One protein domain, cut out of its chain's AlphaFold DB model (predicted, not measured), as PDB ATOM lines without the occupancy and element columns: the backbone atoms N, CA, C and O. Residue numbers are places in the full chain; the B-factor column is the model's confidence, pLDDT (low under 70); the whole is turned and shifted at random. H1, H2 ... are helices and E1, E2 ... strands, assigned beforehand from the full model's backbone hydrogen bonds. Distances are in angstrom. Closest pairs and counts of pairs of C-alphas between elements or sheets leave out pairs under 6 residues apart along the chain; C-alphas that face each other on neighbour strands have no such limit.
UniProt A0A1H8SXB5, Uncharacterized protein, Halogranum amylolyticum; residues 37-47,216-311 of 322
ATOM      1  N   SER A  37     193.185 212.006 202.590       95.19
ATOM      2  CA  SER A  37     192.643 213.352 202.444       95.19
ATOM      3  C   SER A  37     193.502 214.365 203.193       95.19
ATOM      4  O   SER A  37     194.176 214.036 204.171       95.19
ATOM      5  N   LEU A  38     193.510 215.598 202.699       96.88
ATOM      6  CA  LEU A  38     194.130 216.744 203.343       96.88
ATOM      7  C   LEU A  38     193.222 217.954 203.157       96.88
ATOM      8  O   LEU A  38     192.922 218.334 202.027       96.88
ATOM      9  N   ARG A  39     192.829 218.577 204.263       96.56
ATOM     10  CA  ARG A  39     192.047 219.813 204.269       96.56
ATOM     11  C   ARG A  39     192.722 220.834 205.164       96.56
ATOM     12  O   ARG A  39     193.069 220.504 206.297       96.56
ATOM     13  N   MET A  40     192.899 222.048 204.663       97.25
ATOM     14  CA  MET A  40     193.576 223.137 205.357       97.25
ATOM     15  C   MET A  40     192.647 224.343 205.407       97.25
ATOM     16  O   MET A  40     192.445 225.025 204.414       97.25
ATOM     17  N   GLU A  41     192.068 224.602 206.577       96.25
ATOM     18  CA  GLU A  41     191.167 225.740 206.766       96.25
ATOM     19  C   GLU A  41     191.915 226.870 207.480       96.25
ATOM     20  O   GLU A  41     192.464 226.610 208.556       96.25
ATOM     21  N   PRO A  42     191.954 228.101 206.945       96.50
ATOM     22  CA  PRO A  42     192.593 229.213 207.636       96.50
ATOM     23  C   PRO A  42     191.884 229.484 208.965       96.50
ATOM     24  O   PRO A  42     190.653 229.421 209.061       96.50
ATOM     25  N   VAL A  43     192.656 229.759 210.015       96.31
ATOM     26  CA  VAL A  43     192.123 229.964 211.368       96.31
ATOM     27  C   VAL A  43     192.777 231.135 212.083       96.31
ATOM     28  O   VAL A  43     193.980 231.365 211.998       96.31
ATOM     29  N   SER A  44     191.958 231.855 212.847       95.69
ATOM     30  CA  SER A  44     192.419 232.838 213.827       95.69
ATOM     31  C   SER A  44     192.728 232.174 215.173       95.69
ATOM     32  O   SER A  44     192.229 231.080 215.444       95.69
ATOM     33  N   ASP A  45     193.460 232.860 216.056       95.25
ATOM     34  CA  ASP A  45     193.686 232.388 217.430       95.25
ATOM     35  C   ASP A  45     192.346 232.085 218.139       95.25
ATOM     36  O   ASP A  45     192.161 230.997 218.679       95.25
ATOM     37  N   ALA A  46     191.345 232.967 218.049       92.12
ATOM     38  CA  ALA A  46     190.031 232.708 218.648       92.12
ATOM     39  C   ALA A  46     189.380 231.423 218.101       92.12
ATOM     40  O   ALA A  46     188.861 230.610 218.860       92.12
ATOM     41  N   THR A  47     189.483 231.189 216.788       92.06
ATOM     42  CA  THR A  47     188.969 229.972 216.142       92.06
ATOM     43  C   THR A  47     189.706 228.713 216.601       92.06
ATOM     44  O   THR A  47     189.073 227.667 216.743       92.06
ATOM     45  N   ALA A 216     189.210 233.688 224.345       92.88
ATOM     46  CA  ALA A 216     189.439 232.663 223.324       92.88
ATOM     47  C   ALA A 216     190.704 232.951 222.490       92.88
ATOM     48  O   ALA A 216     191.518 232.062 222.249       92.88
ATOM     49  N   ALA A 217     190.943 234.210 222.108       94.62
ATOM     50  CA  ALA A 217     192.152 234.593 221.376       94.62
ATOM     51  C   ALA A 217     193.446 234.373 222.182       94.62
ATOM     52  O   ALA A 217     194.499 234.106 221.605       94.62
ATOM     53  N   THR A 218     193.395 234.481 223.513       95.12
ATOM     54  CA  THR A 218     194.567 234.238 224.364       95.12
ATOM     55  C   THR A 218     194.892 232.755 224.441       95.12
ATOM     56  O   THR A 218     196.022 232.387 224.125       95.12
ATOM     57  N   LEU A 219     193.900 231.906 224.730       93.62
ATOM     58  CA  LEU A 219     194.099 230.455 224.711       93.62
ATOM     59  C   LEU A 219     194.556 229.970 223.328       93.62
ATOM     60  O   LEU A 219     195.487 229.179 223.205       93.62
ATOM     61  N   GLY A 220     193.929 230.474 222.269       94.19
ATOM     62  CA  GLY A 220     194.265 230.118 220.899       94.19
ATOM     63  C   GLY A 220     195.701 230.437 220.515       94.19
ATOM     64  O   GLY A 220     196.374 229.609 219.902       94.19
ATOM     65  N   ARG A 221     196.196 231.606 220.934       95.69
ATOM     66  CA  ARG A 221     197.595 231.995 220.747       95.69
ATOM     67  C   ARG A 221     198.540 231.048 221.482       95.69
ATOM     68  O   ARG A 221     199.534 230.637 220.897       95.69
ATOM     69  N   GLU A 222     198.230 230.673 222.721       94.25
ATOM     70  CA  GLU A 222     199.048 229.723 223.490       94.25
ATOM     71  C   GLU A 222     199.100 228.339 222.829       94.25
ATOM     72  O   GLU A 222     200.168 227.728 222.738       94.25
ATOM     73  N   LEU A 223     197.959 227.857 222.324       93.88
ATOM     74  CA  LEU A 223     197.878 226.609 221.562       93.88
ATOM     75  C   LEU A 223     198.688 226.702 220.267       93.88
ATOM     76  O   LEU A 223     199.456 225.792 219.952       93.88
ATOM     77  N   ARG A 224     198.567 227.814 219.537       95.44
ATOM     78  CA  ARG A 224     199.339 228.061 218.321       95.44
ATOM     79  C   ARG A 224     200.835 228.068 218.609       95.44
ATOM     80  O   ARG A 224     201.569 227.311 217.992       95.44
ATOM     81  N   GLU A 225     201.298 228.847 219.578       95.25
ATOM     82  CA  GLU A 225     202.721 228.925 219.934       95.25
ATOM     83  C   GLU A 225     203.312 227.570 220.351       95.25
ATOM     84  O   GLU A 225     204.503 227.329 220.150       95.25
ATOM     85  N   ARG A 226     202.486 226.675 220.906       93.75
ATOM     86  CA  ARG A 226     202.904 225.343 221.351       93.75
ATOM     87  C   ARG A 226     202.907 224.290 220.244       93.75
ATOM     88  O   ARG A 226     203.842 223.495 220.188       93.75
ATOM     89  N   TYR A 227     201.866 224.255 219.413       93.94
ATOM     90  CA  TYR A 227     201.609 223.142 218.491       93.94
ATOM     91  C   TYR A 227     201.825 223.490 217.016       93.94
ATOM     92  O   TYR A 227     201.913 222.588 216.183       93.94
ATOM     93  N   GLU A 228     201.929 224.776 216.672       94.88
ATOM     94  CA  GLU A 228     202.168 225.196 215.297       94.88
ATOM     95  C   GLU A 228     203.520 224.688 214.794       94.88
ATOM     96  O   GLU A 228     204.562 224.813 215.445       94.88
ATOM     97  N   PHE A 229     203.531 224.181 213.564       95.25
ATOM     98  CA  PHE A 229     204.768 223.990 212.825       95.25
ATOM     99  C   PHE A 229     204.664 224.549 211.408       95.25
ATOM    100  O   PHE A 229     203.599 224.598 210.794       95.25
ATOM    101  N   THR A 230     205.804 224.968 210.864       95.88
ATOM    102  CA  THR A 230     205.872 225.527 209.512       95.88
ATOM    103  C   THR A 230     206.042 224.431 208.468       95.88
ATOM    104  O   THR A 230     206.977 223.627 208.534       95.88
ATOM    105  N   LEU A 231     205.189 224.454 207.447       94.50
ATOM    106  CA  LEU A 231     205.316 223.623 206.262       94.50
ATOM    107  C   LEU A 231     206.118 224.371 205.186       94.50
ATOM    108  O   LEU A 231     205.613 225.258 204.510       94.50
ATOM    109  N   SER A 232     207.396 224.023 205.022       93.44
ATOM    110  CA  SER A 232     208.308 224.684 204.072       93.44
ATOM    111  C   SER A 232     209.155 223.687 203.278       93.44
ATOM    112  O   SER A 232     209.208 222.502 203.597       93.44
ATOM    113  N   GLY A 233     209.812 224.129 202.200       93.62
ATOM    114  CA  GLY A 233     210.660 223.242 201.387       93.62
ATOM    115  C   GLY A 233     209.867 222.135 200.683       93.62
ATOM    116  O   GLY A 233     210.283 220.976 200.673       93.62
ATOM    117  N   LEU A 234     208.687 222.476 200.161       95.88
ATOM    118  CA  LEU A 234     207.828 221.564 199.412       95.88
ATOM    119  C   LEU A 234     208.269 221.461 197.944       95.88
ATOM    120  O   LEU A 234     208.563 222.462 197.274       95.88
ATOM    121  N   SER A 235     208.272 220.237 197.423       96.81
ATOM    122  CA  SER A 235     208.383 219.959 195.989       96.81
ATOM    123  C   SER A 235     207.179 220.520 195.220       96.81
ATOM    124  O   SER A 235     206.165 220.881 195.809       96.81
ATOM    125  N   ALA A 236     207.279 220.603 193.889       97.00
ATOM    126  CA  ALA A 236     206.185 221.122 193.063       97.00
ATOM    127  C   ALA A 236     204.884 220.321 193.243       97.00
ATOM    128  O   ALA A 236     203.840 220.920 193.459       97.00
ATOM    129  N   ALA A 237     204.978 218.989 193.261       96.94
ATOM    130  CA  ALA A 237     203.825 218.114 193.469       96.94
ATOM    131  C   ALA A 237     203.238 218.218 194.889       96.94
ATOM    132  O   ALA A 237     202.036 218.106 195.066       96.94
ATOM    133  N   GLU A 238     204.066 218.440 195.917       96.94
ATOM    134  CA  GLU A 238     203.552 218.671 197.277       96.94
ATOM    135  C   GLU A 238     202.862 220.036 197.392       96.94
ATOM    136  O   GLU A 238     201.859 220.146 198.084       96.94
ATOM    137  N   ARG A 239     203.369 221.066 196.700       96.75
ATOM    138  CA  ARG A 239     202.722 222.387 196.652       96.75
ATOM    139  C   ARG A 239     201.371 222.345 195.956       96.75
ATOM    140  O   ARG A 239     200.466 223.027 196.404       96.75
ATOM    141  N   GLU A 240     201.236 221.544 194.906       96.62
ATOM    142  CA  GLU A 240     199.956 221.331 194.222       96.62
ATOM    143  C   GLU A 240     198.926 220.668 195.147       96.62
ATOM    144  O   GLU A 240     197.800 221.137 195.235       96.62
ATOM    145  N   ILE A 241     199.339 219.656 195.921       97.12
ATOM    146  CA  ILE A 241     198.483 219.032 196.945       97.12
ATOM    147  C   ILE A 241     198.045 220.047 198.007       97.12
ATOM    148  O   ILE A 241     196.880 220.066 198.389       97.12
ATOM    149  N   VAL A 242     198.971 220.871 198.508       97.12
ATOM    150  CA  VAL A 242     198.660 221.878 199.536       97.12
ATOM    151  C   VAL A 242     197.745 222.971 198.989       97.12
ATOM    152  O   VAL A 242     196.822 223.365 199.686       97.12
ATOM    153  N   ALA A 243     197.964 223.422 197.752       96.19
ATOM    154  CA  ALA A 243     197.084 224.392 197.104       96.19
ATOM    155  C   ALA A 243     195.653 223.847 196.992       96.19
ATOM    156  O   ALA A 243     194.721 224.497 197.445       96.19
ATOM    157  N   GLU A 244     195.483 222.609 196.514       96.31
ATOM    158  CA  GLU A 244     194.165 221.960 196.461       96.31
ATOM    159  C   GLU A 244     193.545 221.781 197.857       96.31
ATOM    160  O   GLU A 244     192.342 221.932 198.035       96.31
ATOM    161  N   ALA A 245     194.355 221.485 198.876       96.50
ATOM    162  CA  ALA A 245     193.872 221.333 200.246       96.50
ATOM    163  C   ALA A 245     193.389 222.638 200.896       96.50
ATOM    164  O   ALA A 245     192.601 222.565 201.841       96.50
ATOM    165  N   VAL A 246     193.894 223.789 200.436       96.12
ATOM    166  CA  VAL A 246     193.513 225.130 200.908       96.12
ATOM    167  C   VAL A 246     192.345 225.685 200.093       96.12
ATOM    168  O   VAL A 246     191.379 226.173 200.673       96.12
ATOM    169  N   ASP A 247     192.429 225.600 198.764       93.19
ATOM    170  CA  ASP A 247     191.507 226.275 197.845       93.19
ATOM    171  C   ASP A 247     190.312 225.400 197.425       93.19
ATOM    172  O   ASP A 247     189.291 225.927 196.980       93.19
ATOM    173  N   GLY A 248     190.429 224.073 197.527       86.75
ATOM    174  CA  GLY A 248     189.390 223.130 197.119       86.75
ATOM    175  C   GLY A 248     188.259 223.024 198.142       86.75
ATOM    176  O   GLY A 248     188.506 222.884 199.340       86.75
ATOM    177  N   ASP A 249     187.009 223.005 197.668       85.25
ATOM    178  CA  ASP A 249     185.809 222.918 198.519       85.25
ATOM    179  C   ASP A 249     185.846 221.696 199.464       85.25
ATOM    180  O   ASP A 249     185.559 221.802 200.663       85.25
ATOM    181  N   ASP A 250     186.286 220.551 198.932       85.88
ATOM    182  CA  ASP A 250     186.433 219.278 199.652       85.88
ATOM    183  C   ASP A 250     187.868 219.033 200.172       85.88
ATOM    184  O   ASP A 250     188.142 218.024 200.830       85.88
ATOM    185  N   GLY A 251     188.793 219.956 199.896       92.44
ATOM    186  CA  GLY A 251     190.233 219.758 200.047       92.44
ATOM    187  C   GLY A 251     190.809 218.719 199.073       92.44
ATOM    188  O   GLY A 251     190.157 218.246 198.143       92.44
ATOM    189  N   TYR A 252     192.061 218.318 199.300       95.50
ATOM    190  CA  TYR A 252     192.719 217.295 198.491       95.50
ATOM    191  C   TYR A 252     192.261 215.895 198.910       95.50
ATOM    192  O   TYR A 252     192.416 215.511 200.071       95.50
ATOM    193  N   VAL A 253     191.776 215.093 197.958       95.44
ATOM    194  CA  VAL A 253     191.283 213.729 198.213       95.44
ATOM    195  C   VAL A 253     191.897 212.722 197.239       95.44
ATOM    196  O   VAL A 253     191.902 212.910 196.023       95.44
ATOM    197  N   VAL A 254     192.372 211.599 197.778       94.25
ATOM    198  CA  VAL A 254     192.743 210.396 197.025       94.25
ATOM    199  C   VAL A 254     191.630 209.362 197.217       94.25
ATOM    200  O   VAL A 254     191.457 208.878 198.338       94.25
ATOM    201  N   PRO A 255     190.876 208.996 196.163       92.06
ATOM    202  CA  PRO A 255     189.777 208.039 196.276       92.06
ATOM    203  C   PRO A 255     190.233 206.680 196.819       92.06
ATOM    204  O   PRO A 255     191.367 206.280 196.575       92.06
ATOM    205  N   ALA A 256     189.341 205.959 197.501       88.56
ATOM    206  CA  ALA A 256     189.630 204.710 198.220       88.56
ATOM    207  C   ALA A 256     190.362 203.622 197.406       88.56
ATOM    208  O   ALA A 256     191.153 202.860 197.960       88.56
ATOM    209  N   ASP A 257     190.108 203.567 196.096       86.94
ATOM    210  CA  ASP A 257     190.654 202.553 195.185       86.94
ATOM    211  C   ASP A 257     191.929 203.011 194.450       86.94
ATOM    212  O   ASP A 257     192.408 202.339 193.533       86.94
ATOM    213  N   HIS A 258     192.487 204.168 194.817       89.44
ATOM    214  CA  HIS A 258     193.677 204.725 194.181       89.44
ATOM    215  C   HIS A 258     194.926 204.541 195.056       89.44
ATOM    216  O   HIS A 258     194.877 204.708 196.270       89.44
ATOM    217  N   PRO A 259     196.096 204.226 194.468       91.69
ATOM    218  CA  PRO A 259     197.325 204.110 195.243       91.69
ATOM    219  C   PRO A 259     197.737 205.467 195.824       91.69
ATOM    220  O   PRO A 259     197.669 206.487 195.139       91.69
ATOM    221  N   LEU A 260     198.247 205.466 197.064       92.56
ATOM    222  CA  LEU A 260     198.738 206.677 197.727       92.56
ATOM    223  C   LEU A 260     199.882 207.330 196.918       92.56
ATOM    224  O   LEU A 260     200.956 206.720 196.809       92.56
ATOM    225  N   PRO A 261     199.712 208.569 196.414       94.50
ATOM    226  CA  PRO A 261     200.755 209.266 195.669       94.50
ATOM    227  C   PRO A 261     202.001 209.521 196.522       94.50
ATOM    228  O   PRO A 261     201.909 209.859 197.704       94.50
ATOM    229  N   ASP A 262     203.191 209.430 195.924       94.94
ATOM    230  CA  ASP A 262     204.452 209.619 196.659       94.94
ATOM    231  C   ASP A 262     204.601 211.019 197.257       94.94
ATOM    232  O   ASP A 262     205.206 211.174 198.318       94.94
ATOM    233  N   ALA A 263     204.046 212.038 196.596       95.19
ATOM    234  CA  ALA A 263     203.994 213.391 197.139       95.19
ATOM    235  C   ALA A 263     203.153 213.441 198.426       95.19
ATOM    236  O   ALA A 263     203.633 213.961 199.428       95.19
ATOM    237  N   MET A 264     201.978 212.798 198.448       94.75
ATOM    238  CA  MET A 264     201.137 212.709 199.648       94.75
ATOM    239  C   MET A 264     201.815 211.901 200.764       94.75
ATOM    240  O   MET A 264     201.796 212.288 201.928       94.75
ATOM    241  N   ARG A 265     202.506 210.809 200.417       92.81
ATOM    242  CA  ARG A 265     203.285 210.000 201.372       92.81
ATOM    243  C   ARG A 265     204.412 210.802 202.033       92.81
ATOM    244  O   ARG A 265     204.620 210.701 203.247       92.81
ATOM    245  N   ARG A 266     205.164 211.578 201.245       92.19
ATOM    246  CA  ARG A 266     206.229 212.456 201.757       92.19
ATOM    247  C   ARG A 266     205.663 213.592 202.597       92.19
ATOM    248  O   ARG A 266     206.222 213.871 203.655       92.19
ATOM    249  N   LEU A 267     204.545 214.180 202.173       93.44
ATOM    250  CA  LEU A 267     203.839 215.206 202.929       93.44
ATOM    251  C   LEU A 267     203.387 214.667 204.292       93.44
ATOM    252  O   LEU A 267     203.810 215.201 205.311       93.44
ATOM    253  N   GLY A 268     202.664 213.544 204.327       91.19
ATOM    254  CA  GLY A 268     202.206 212.904 205.566       91.19
ATOM    255  C   GLY A 268     203.338 212.524 206.528       91.19
ATOM    256  O   GLY A 268     203.199 212.625 207.744       91.19
ATOM    257  N   SER A 269     204.521 212.183 206.007       89.44
ATOM    258  CA  SER A 269     205.697 211.894 206.845       89.44
ATOM    259  C   SER A 269     206.153 213.092 207.691       89.44
ATOM    260  O   SER A 269     206.809 212.893 208.709       89.44
ATOM    261  N   ARG A 270     205.797 214.323 207.302       90.75
ATOM    262  CA  ARG A 270     206.093 215.552 208.057       90.75
ATOM    263  C   ARG A 270     205.146 215.773 209.240       90.75
ATOM    264  O   ARG A 270     205.534 216.456 210.183       90.75
ATOM    265  N   PHE A 271     203.947 215.190 209.185       90.69
ATOM    266  CA  PHE A 271     202.930 215.249 210.240       90.69
ATOM    267  C   PHE A 271     203.139 214.166 211.299       90.69
ATOM    268  O   PHE A 271     202.867 214.396 212.466       90.69
ATOM    269  N   ARG A 272     203.717 213.017 210.924       85.50
ATOM    270  CA  ARG A 272     203.906 211.867 211.829       85.50
ATOM    271  C   ARG A 272     204.628 212.196 213.143       85.50
ATOM    272  O   ARG A 272     204.397 211.527 214.136       85.50
ATOM    273  N   SER A 273     205.552 213.155 213.153       81.00
ATOM    274  CA  SER A 273     206.294 213.526 214.368       81.00
ATOM    275  C   SER A 273     205.683 214.721 215.106       81.00
ATOM    276  O   SER A 273     206.398 215.395 215.845       81.00
ATOM    277  N   ARG A 274     204.433 215.076 214.801       85.94
ATOM    278  CA  ARG A 274     203.739 216.242 215.346       85.94
ATOM    279  C   ARG A 274     202.603 215.783 216.239       85.94
ATOM    280  O   ARG A 274     202.011 214.736 215.991       85.94
ATOM    281  N   ASP A 275     202.325 216.585 217.253       82.19
ATOM    282  CA  ASP A 275     201.218 216.334 218.160       82.19
ATOM    283  C   ASP A 275     199.903 216.670 217.461       82.19
ATOM    284  O   ASP A 275     199.778 217.722 216.825       82.19
ATOM    285  N   ASP A 276     198.933 215.769 217.585       83.75
ATOM    286  CA  ASP A 276     197.558 216.053 217.199       83.75
ATOM    287  C   ASP A 276     196.978 217.071 218.187       83.75
ATOM    288  O   ASP A 276     196.874 216.790 219.381       83.75
ATOM    289  N   VAL A 277     196.608 218.256 217.703       84.44
ATOM    290  CA  VAL A 277     196.110 219.349 218.546       84.44
ATOM    291  C   VAL A 277     194.787 218.997 219.234       84.44
ATOM    292  O   VAL A 277     194.526 219.518 220.317       84.44
ATOM    293  N   GLU A 278     193.973 218.098 218.665       77.19
ATOM    294  CA  GLU A 278     192.717 217.649 219.283       77.19
ATOM    295  C   GLU A 278     192.976 216.754 220.506       77.19
ATOM    296  O   GLU A 278     192.270 216.871 221.509       77.19
ATOM    297  N   TYR A 279     194.029 215.930 220.470       71.25
ATOM    298  CA  TYR A 279     194.395 215.010 221.558       71.25
ATOM    299  C   TYR A 279     195.572 215.488 222.411       71.25
ATOM    300  O   TYR A 279     195.919 214.848 223.407       71.25
ATOM    301  N   ALA A 280     196.192 216.614 222.070       64.62
ATOM    302  CA  ALA A 280     197.339 217.120 222.802       64.62
ATOM    303  C   ALA A 280     196.979 217.385 224.272       64.62
ATOM    304  O   ALA A 280     196.019 218.103 224.572       64.62
ATOM    305  N   GLY A 281     197.756 216.786 225.182       54.22
ATOM    306  CA  GLY A 281     197.535 216.840 226.631       54.22
ATOM    307  C   GLY A 281     196.677 215.705 227.202       54.22
ATOM    308  O   GLY A 281     196.603 215.588 228.421       54.22
ATOM    309  N   SER A 282     196.073 214.857 226.363       57.25
ATOM    310  CA  SER A 282     195.495 213.586 226.816       57.25
ATOM    311  C   SER A 282     196.584 212.516 226.935       57.25
ATOM    312  O   SER A 282     197.581 212.560 226.212       57.25
ATOM    313  N   GLU A 283     196.424 211.571 227.863       48.06
ATOM    314  CA  GLU A 283     197.270 210.377 227.920       48.06
ATOM    315  C   GLU A 283     196.969 209.520 226.684       48.06
ATOM    316  O   GLU A 283     196.114 208.635 226.708       48.06
ATOM    317  N   THR A 284     197.623 209.816 225.562       53.25
ATOM    318  CA  THR A 284     197.584 208.938 224.398       53.25
ATOM    319  C   THR A 284     198.183 207.605 224.836       53.25
ATOM    320  O   THR A 284     199.297 207.573 225.365       53.25
ATOM    321  N   GLY A 285     197.437 206.509 224.672       51.34
ATOM    322  CA  GLY A 285     197.954 205.163 224.928       51.34
ATOM    323  C   GLY A 285     199.216 204.876 224.105       51.34
ATOM    324  O   GLY A 285     199.599 205.668 223.247       51.34
ATOM    325  N   ASP A 286     199.848 203.720 224.328       52.31
ATOM    326  CA  ASP A 286     201.074 203.259 223.637       52.31
ATOM    327  C   ASP A 286     200.942 203.090 222.098       52.31
ATOM    328  O   ASP A 286     201.756 202.420 221.452       52.31
ATOM    329  N   ASP A 287     199.911 203.665 221.482       57.41
ATOM    330  CA  ASP A 287     199.691 203.649 220.052       57.41
ATOM    331  C   ASP A 287     200.813 204.398 219.315       57.41
ATOM    332  O   ASP A 287     201.201 205.514 219.675       57.41
ATOM    333  N   PRO A 288     201.359 203.804 218.242       58.72
ATOM    334  CA  PRO A 288     202.410 204.441 217.473       58.72
ATOM    335  C   PRO A 288     201.885 205.726 216.816       58.72
ATOM    336  O   PRO A 288     200.751 205.730 216.320       58.72
ATOM    337  N   PRO A 289     202.723 206.775 216.704       63.53
ATOM    338  CA  PRO A 289     202.320 208.054 216.132       63.53
ATOM    339  C   PRO A 289     201.708 207.861 214.741       63.53
ATOM    340  O   PRO A 289     202.352 207.323 213.827       63.53
ATOM    341  N   SER A 290     200.446 208.271 214.588       73.44
ATOM    342  CA  SER A 290     199.763 208.252 213.298       73.44
ATOM    343  C   SER A 290     200.024 209.539 212.523       73.44
ATOM    344  O   SER A 290     200.443 210.553 213.067       73.44
ATOM    345  N   VAL A 291     199.829 209.454 211.209       83.75
ATOM    346  CA  VAL A 291     199.732 210.644 210.351       83.75
ATOM    347  C   VAL A 291     198.327 211.230 210.437       83.75
ATOM    348  O   VAL A 291     198.161 212.410 210.176       83.75
ATOM    349  N   ASP A 292     197.340 210.394 210.763       87.81
ATOM    350  CA  ASP A 292     195.952 210.803 210.925       87.81
ATOM    351  C   ASP A 292     195.815 211.715 212.132       87.81
ATOM    352  O   ASP A 292     196.284 211.361 213.215       87.81
ATOM    353  N   GLY A 293     195.148 212.846 211.935       90.44
ATOM    354  CA  GLY A 293     194.885 213.767 213.023       90.44
ATOM    355  C   GLY A 293     194.667 215.193 212.565       90.44
ATOM    356  O   GLY A 293     194.540 215.498 211.368       90.44
ATOM    357  N   THR A 294     194.653 216.065 213.562       92.75
ATOM    358  CA  THR A 294     194.418 217.488 213.401       92.75
ATOM    359  C   THR A 294     195.638 218.291 213.845       92.75
ATOM    360  O   THR A 294     196.222 218.057 214.896       92.75
ATOM    361  N   TYR A 295     196.050 219.265 213.040       94.75
ATOM    362  CA  TYR A 295     197.315 219.972 213.227       94.75
ATOM    363  C   TYR A 295     197.179 221.470 212.970       94.75
ATOM    364  O   TYR A 295     196.407 221.893 212.109       94.75
ATOM    365  N   LEU A 296     197.992 222.270 213.658       96.62
ATOM    366  CA  LEU A 296     198.170 223.689 213.355       96.62
ATOM    367  C   LEU A 296     199.382 223.858 212.440       96.62
ATOM    368  O   LEU A 296     200.521 223.596 212.832       96.62
ATOM    369  N   VAL A 297     199.136 224.275 211.203       96.94
ATOM    370  CA  VAL A 297     200.174 224.364 210.173       96.94
ATOM    371  C   VAL A 297     200.313 225.797 209.710       96.94
ATOM    372  O   VAL A 297     199.348 226.380 209.232       96.94
ATOM    373  N   ARG A 298     201.527 226.347 209.775       97.25
ATOM    374  CA  ARG A 298     201.840 227.600 209.087       97.25
ATOM    375  C   ARG A 298     202.323 227.333 207.669       97.25
ATOM    376  O   ARG A 298     203.323 226.633 207.477       97.25
ATOM    377  N   TYR A 299     201.655 227.938 206.699       96.44
ATOM    378  CA  TYR A 299     201.993 227.896 205.281       96.44
ATOM    379  C   TYR A 299     201.723 229.277 204.670       96.44
ATOM    380  O   TYR A 299     200.726 229.895 204.998       96.44
ATOM    381  N   ASP A 300     202.647 229.789 203.855       93.19
ATOM    382  CA  ASP A 300     202.536 231.114 203.210       93.19
ATOM    383  C   ASP A 300     202.094 232.267 204.146       93.19
ATOM    384  O   ASP A 300     201.204 233.046 203.841       93.19
ATOM    385  N   GLU A 301     202.720 232.347 205.329       92.19
ATOM    386  CA  GLU A 301     202.449 233.354 206.381       92.19
ATOM    387  C   GLU A 301     201.079 233.253 207.080       92.19
ATOM    388  O   GLU A 301     200.847 233.968 208.055       92.19
ATOM    389  N   GLU A 302     200.228 232.306 206.686       96.56
ATOM    390  CA  GLU A 302     198.930 232.031 207.301       96.56
ATOM    391  C   GLU A 302     198.949 230.725 208.114       96.56
ATOM    392  O   GLU A 302     199.800 229.850 207.923       96.56
ATOM    393  N   VAL A 303     198.034 230.611 209.080       97.44
ATOM    394  CA  VAL A 303     197.902 229.452 209.970       97.44
ATOM    395  C   VAL A 303     196.620 228.709 209.631       97.44
ATOM    396  O   VAL A 303     195.539 229.292 209.593       97.44
ATOM    397  N   TYR A 304     196.750 227.401 209.437       97.44
ATOM    398  CA  TYR A 304     195.671 226.522 209.022       97.44
ATOM    399  C   TYR A 304     195.389 225.463 210.077       97.44
ATOM    400  O   TYR A 304     196.297 224.782 210.564       97.44
ATOM    401  N   TRP A 305     194.106 225.259 210.356       96.31
ATOM    402  CA  TRP A 305     193.604 224.056 210.992       96.31
ATOM    403  C   TRP A 305     193.560 222.952 209.946       96.31
ATOM    404  O   TRP A 305     192.718 222.946 209.045       96.31
ATOM    405  N   THR A 306     194.514 222.041 210.051       96.31
ATOM    406  CA  THR A 306     194.794 221.037 209.036       96.31
ATOM    407  C   THR A 306     194.308 219.682 209.507       96.31
ATOM    408  O   THR A 306     194.779 219.191 210.528       96.31
ATOM    409  N   ARG A 307     193.405 219.059 208.752       94.44
ATOM    410  CA  ARG A 307     193.015 217.661 208.958       94.44
ATOM    411  C   ARG A 307     193.650 216.811 207.878       94.44
ATOM    412  O   ARG A 307     193.512 217.116 206.693       94.44
ATOM    413  N   ILE A 308     194.333 215.754 208.289       94.19
ATOM    414  CA  ILE A 308     194.951 214.794 207.380       94.19
ATOM    415  C   ILE A 308     194.483 213.391 207.744       94.19
ATOM    416  O   ILE A 308     194.409 213.019 208.912       94.19
ATOM    417  N   HIS A 309     194.171 212.618 206.714       91.81
ATOM    418  CA  HIS A 309     193.896 211.198 206.819       91.81
ATOM    419  C   HIS A 309     194.739 210.452 205.791       91.81
ATOM    420  O   HIS A 309     194.857 210.884 204.643       91.81
ATOM    421  N   VAL A 310     195.336 209.333 206.184       89.31
ATOM    422  CA  VAL A 310     196.063 208.421 205.306       89.31
ATOM    423  C   VAL A 310     195.761 206.994 205.745       89.31
ATOM    424  O   VAL A 310     196.294 206.505 206.743       89.31
ATOM    425  N   THR A 311     194.969 206.281 204.945       83.00
ATOM    426  CA  THR A 311     194.679 204.868 205.191       83.00
ATOM    427  C   THR A 311     195.987 204.076 205.205       83.00
ATOM    428  O   THR A 311     196.774 204.096 204.251       83.00
TER     429      THR A 311
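AT A GLANCE: This is residues 37 to 47 and 216 to 311 of the 322 residues of an uncharacterized protein of Halogranum amylolyticum (UniProt A0A1H8SXB5). A twisted sheet of four strands curls round helix H2, and H3 packs over the same face at a steep tilt to H2. H1 lies out at one end and only grazes the sheet, while residues 281 to 287 of a long loop stick out free. The printed part has 107 residues with three named helices and four named strands, along the chain E1 H1 H2 E2 H3 E3 E4. The sheet runs E2 E1 E4 E3, antiparallel throughout, and the class is mixed, helices and strands. The whole is compact, with a radius of gyration of the C-alphas of 13.9 A, and rounded, spanning 41 by 34 by 25 A.

IN THESE COORDINATES: In the sheet, E1 is residues 37 to 42, 16.7 A long, beginning at C-alpha 37 at (192.643, 213.352, 202.444). E2 is residues 252 to 254, 7.1 A. E3 is residues 293 to 299, 17.6 A. E4, residues 302 to 310, is the longest strand at 23.9 A; it bends by 53 degrees at residue 305 and ends at C-alpha 310 at (196.063, 208.421, 205.306). H1 is residues 216 to 227, 16.2 A, beginning at C-alpha 216 at (189.439, 232.663, 223.324). H2 is residues 236 to 247, 16.3 A, and H3 is residues 262 to 271, 14.8 A.

HOW THE PARTS SIT: E1 and E4 are inner strands, antiparallel at 164 degrees, with N 39 and O 307 within hydrogen-bond range at 2.9 A. Edge strand E2 is antiparallel to E1 at 172 degrees, with N 38 and O 252 at 2.8 A. Edge strand E3 forms a hairpin with E4, antiparallel at 142 degrees, with N 295 and O 306 at 2.8 A. The sheet curls round H2; the closest C-alphas of H2 and E1 are those of Ala 245 and Arg 39, 4.7 A apart. H3 is on the same face as H2, at a height over the sheet of 9.8 A. H2 touches H3 with residues 237 to 241 alone, the closest C-alphas being those of Glu 238 and Ala 263, 5.3 A apart; they run the same way at a steep tilt of 67 degrees. H1 only grazes the sheet with residues 223 to 227; the closest C-alphas of H1 and E3 are those of Tyr 227 and Leu 296, 6.2 A apart. H1 is apart from H2 and H3. Residues 229 to 230 pair, parallel, with residues 297 to 298 of E3. Every O i to N i+4 pair is within hydrogen-bond range in H1 and H2, and 4 of 6 are in H3.

THE WHOLE: The C-alphas farthest apart, those of Thr 218 and Asp 257, are 43.3 A apart. Residues 48 to 215 are not printed, and C-alphas 47 and 216 are 7.7 A apart across the cut. The link from H3 to E3, residues 272 to 292, is long. Mean pLDDT of the printed part is 89.2; residues 280 to 289 are under 70.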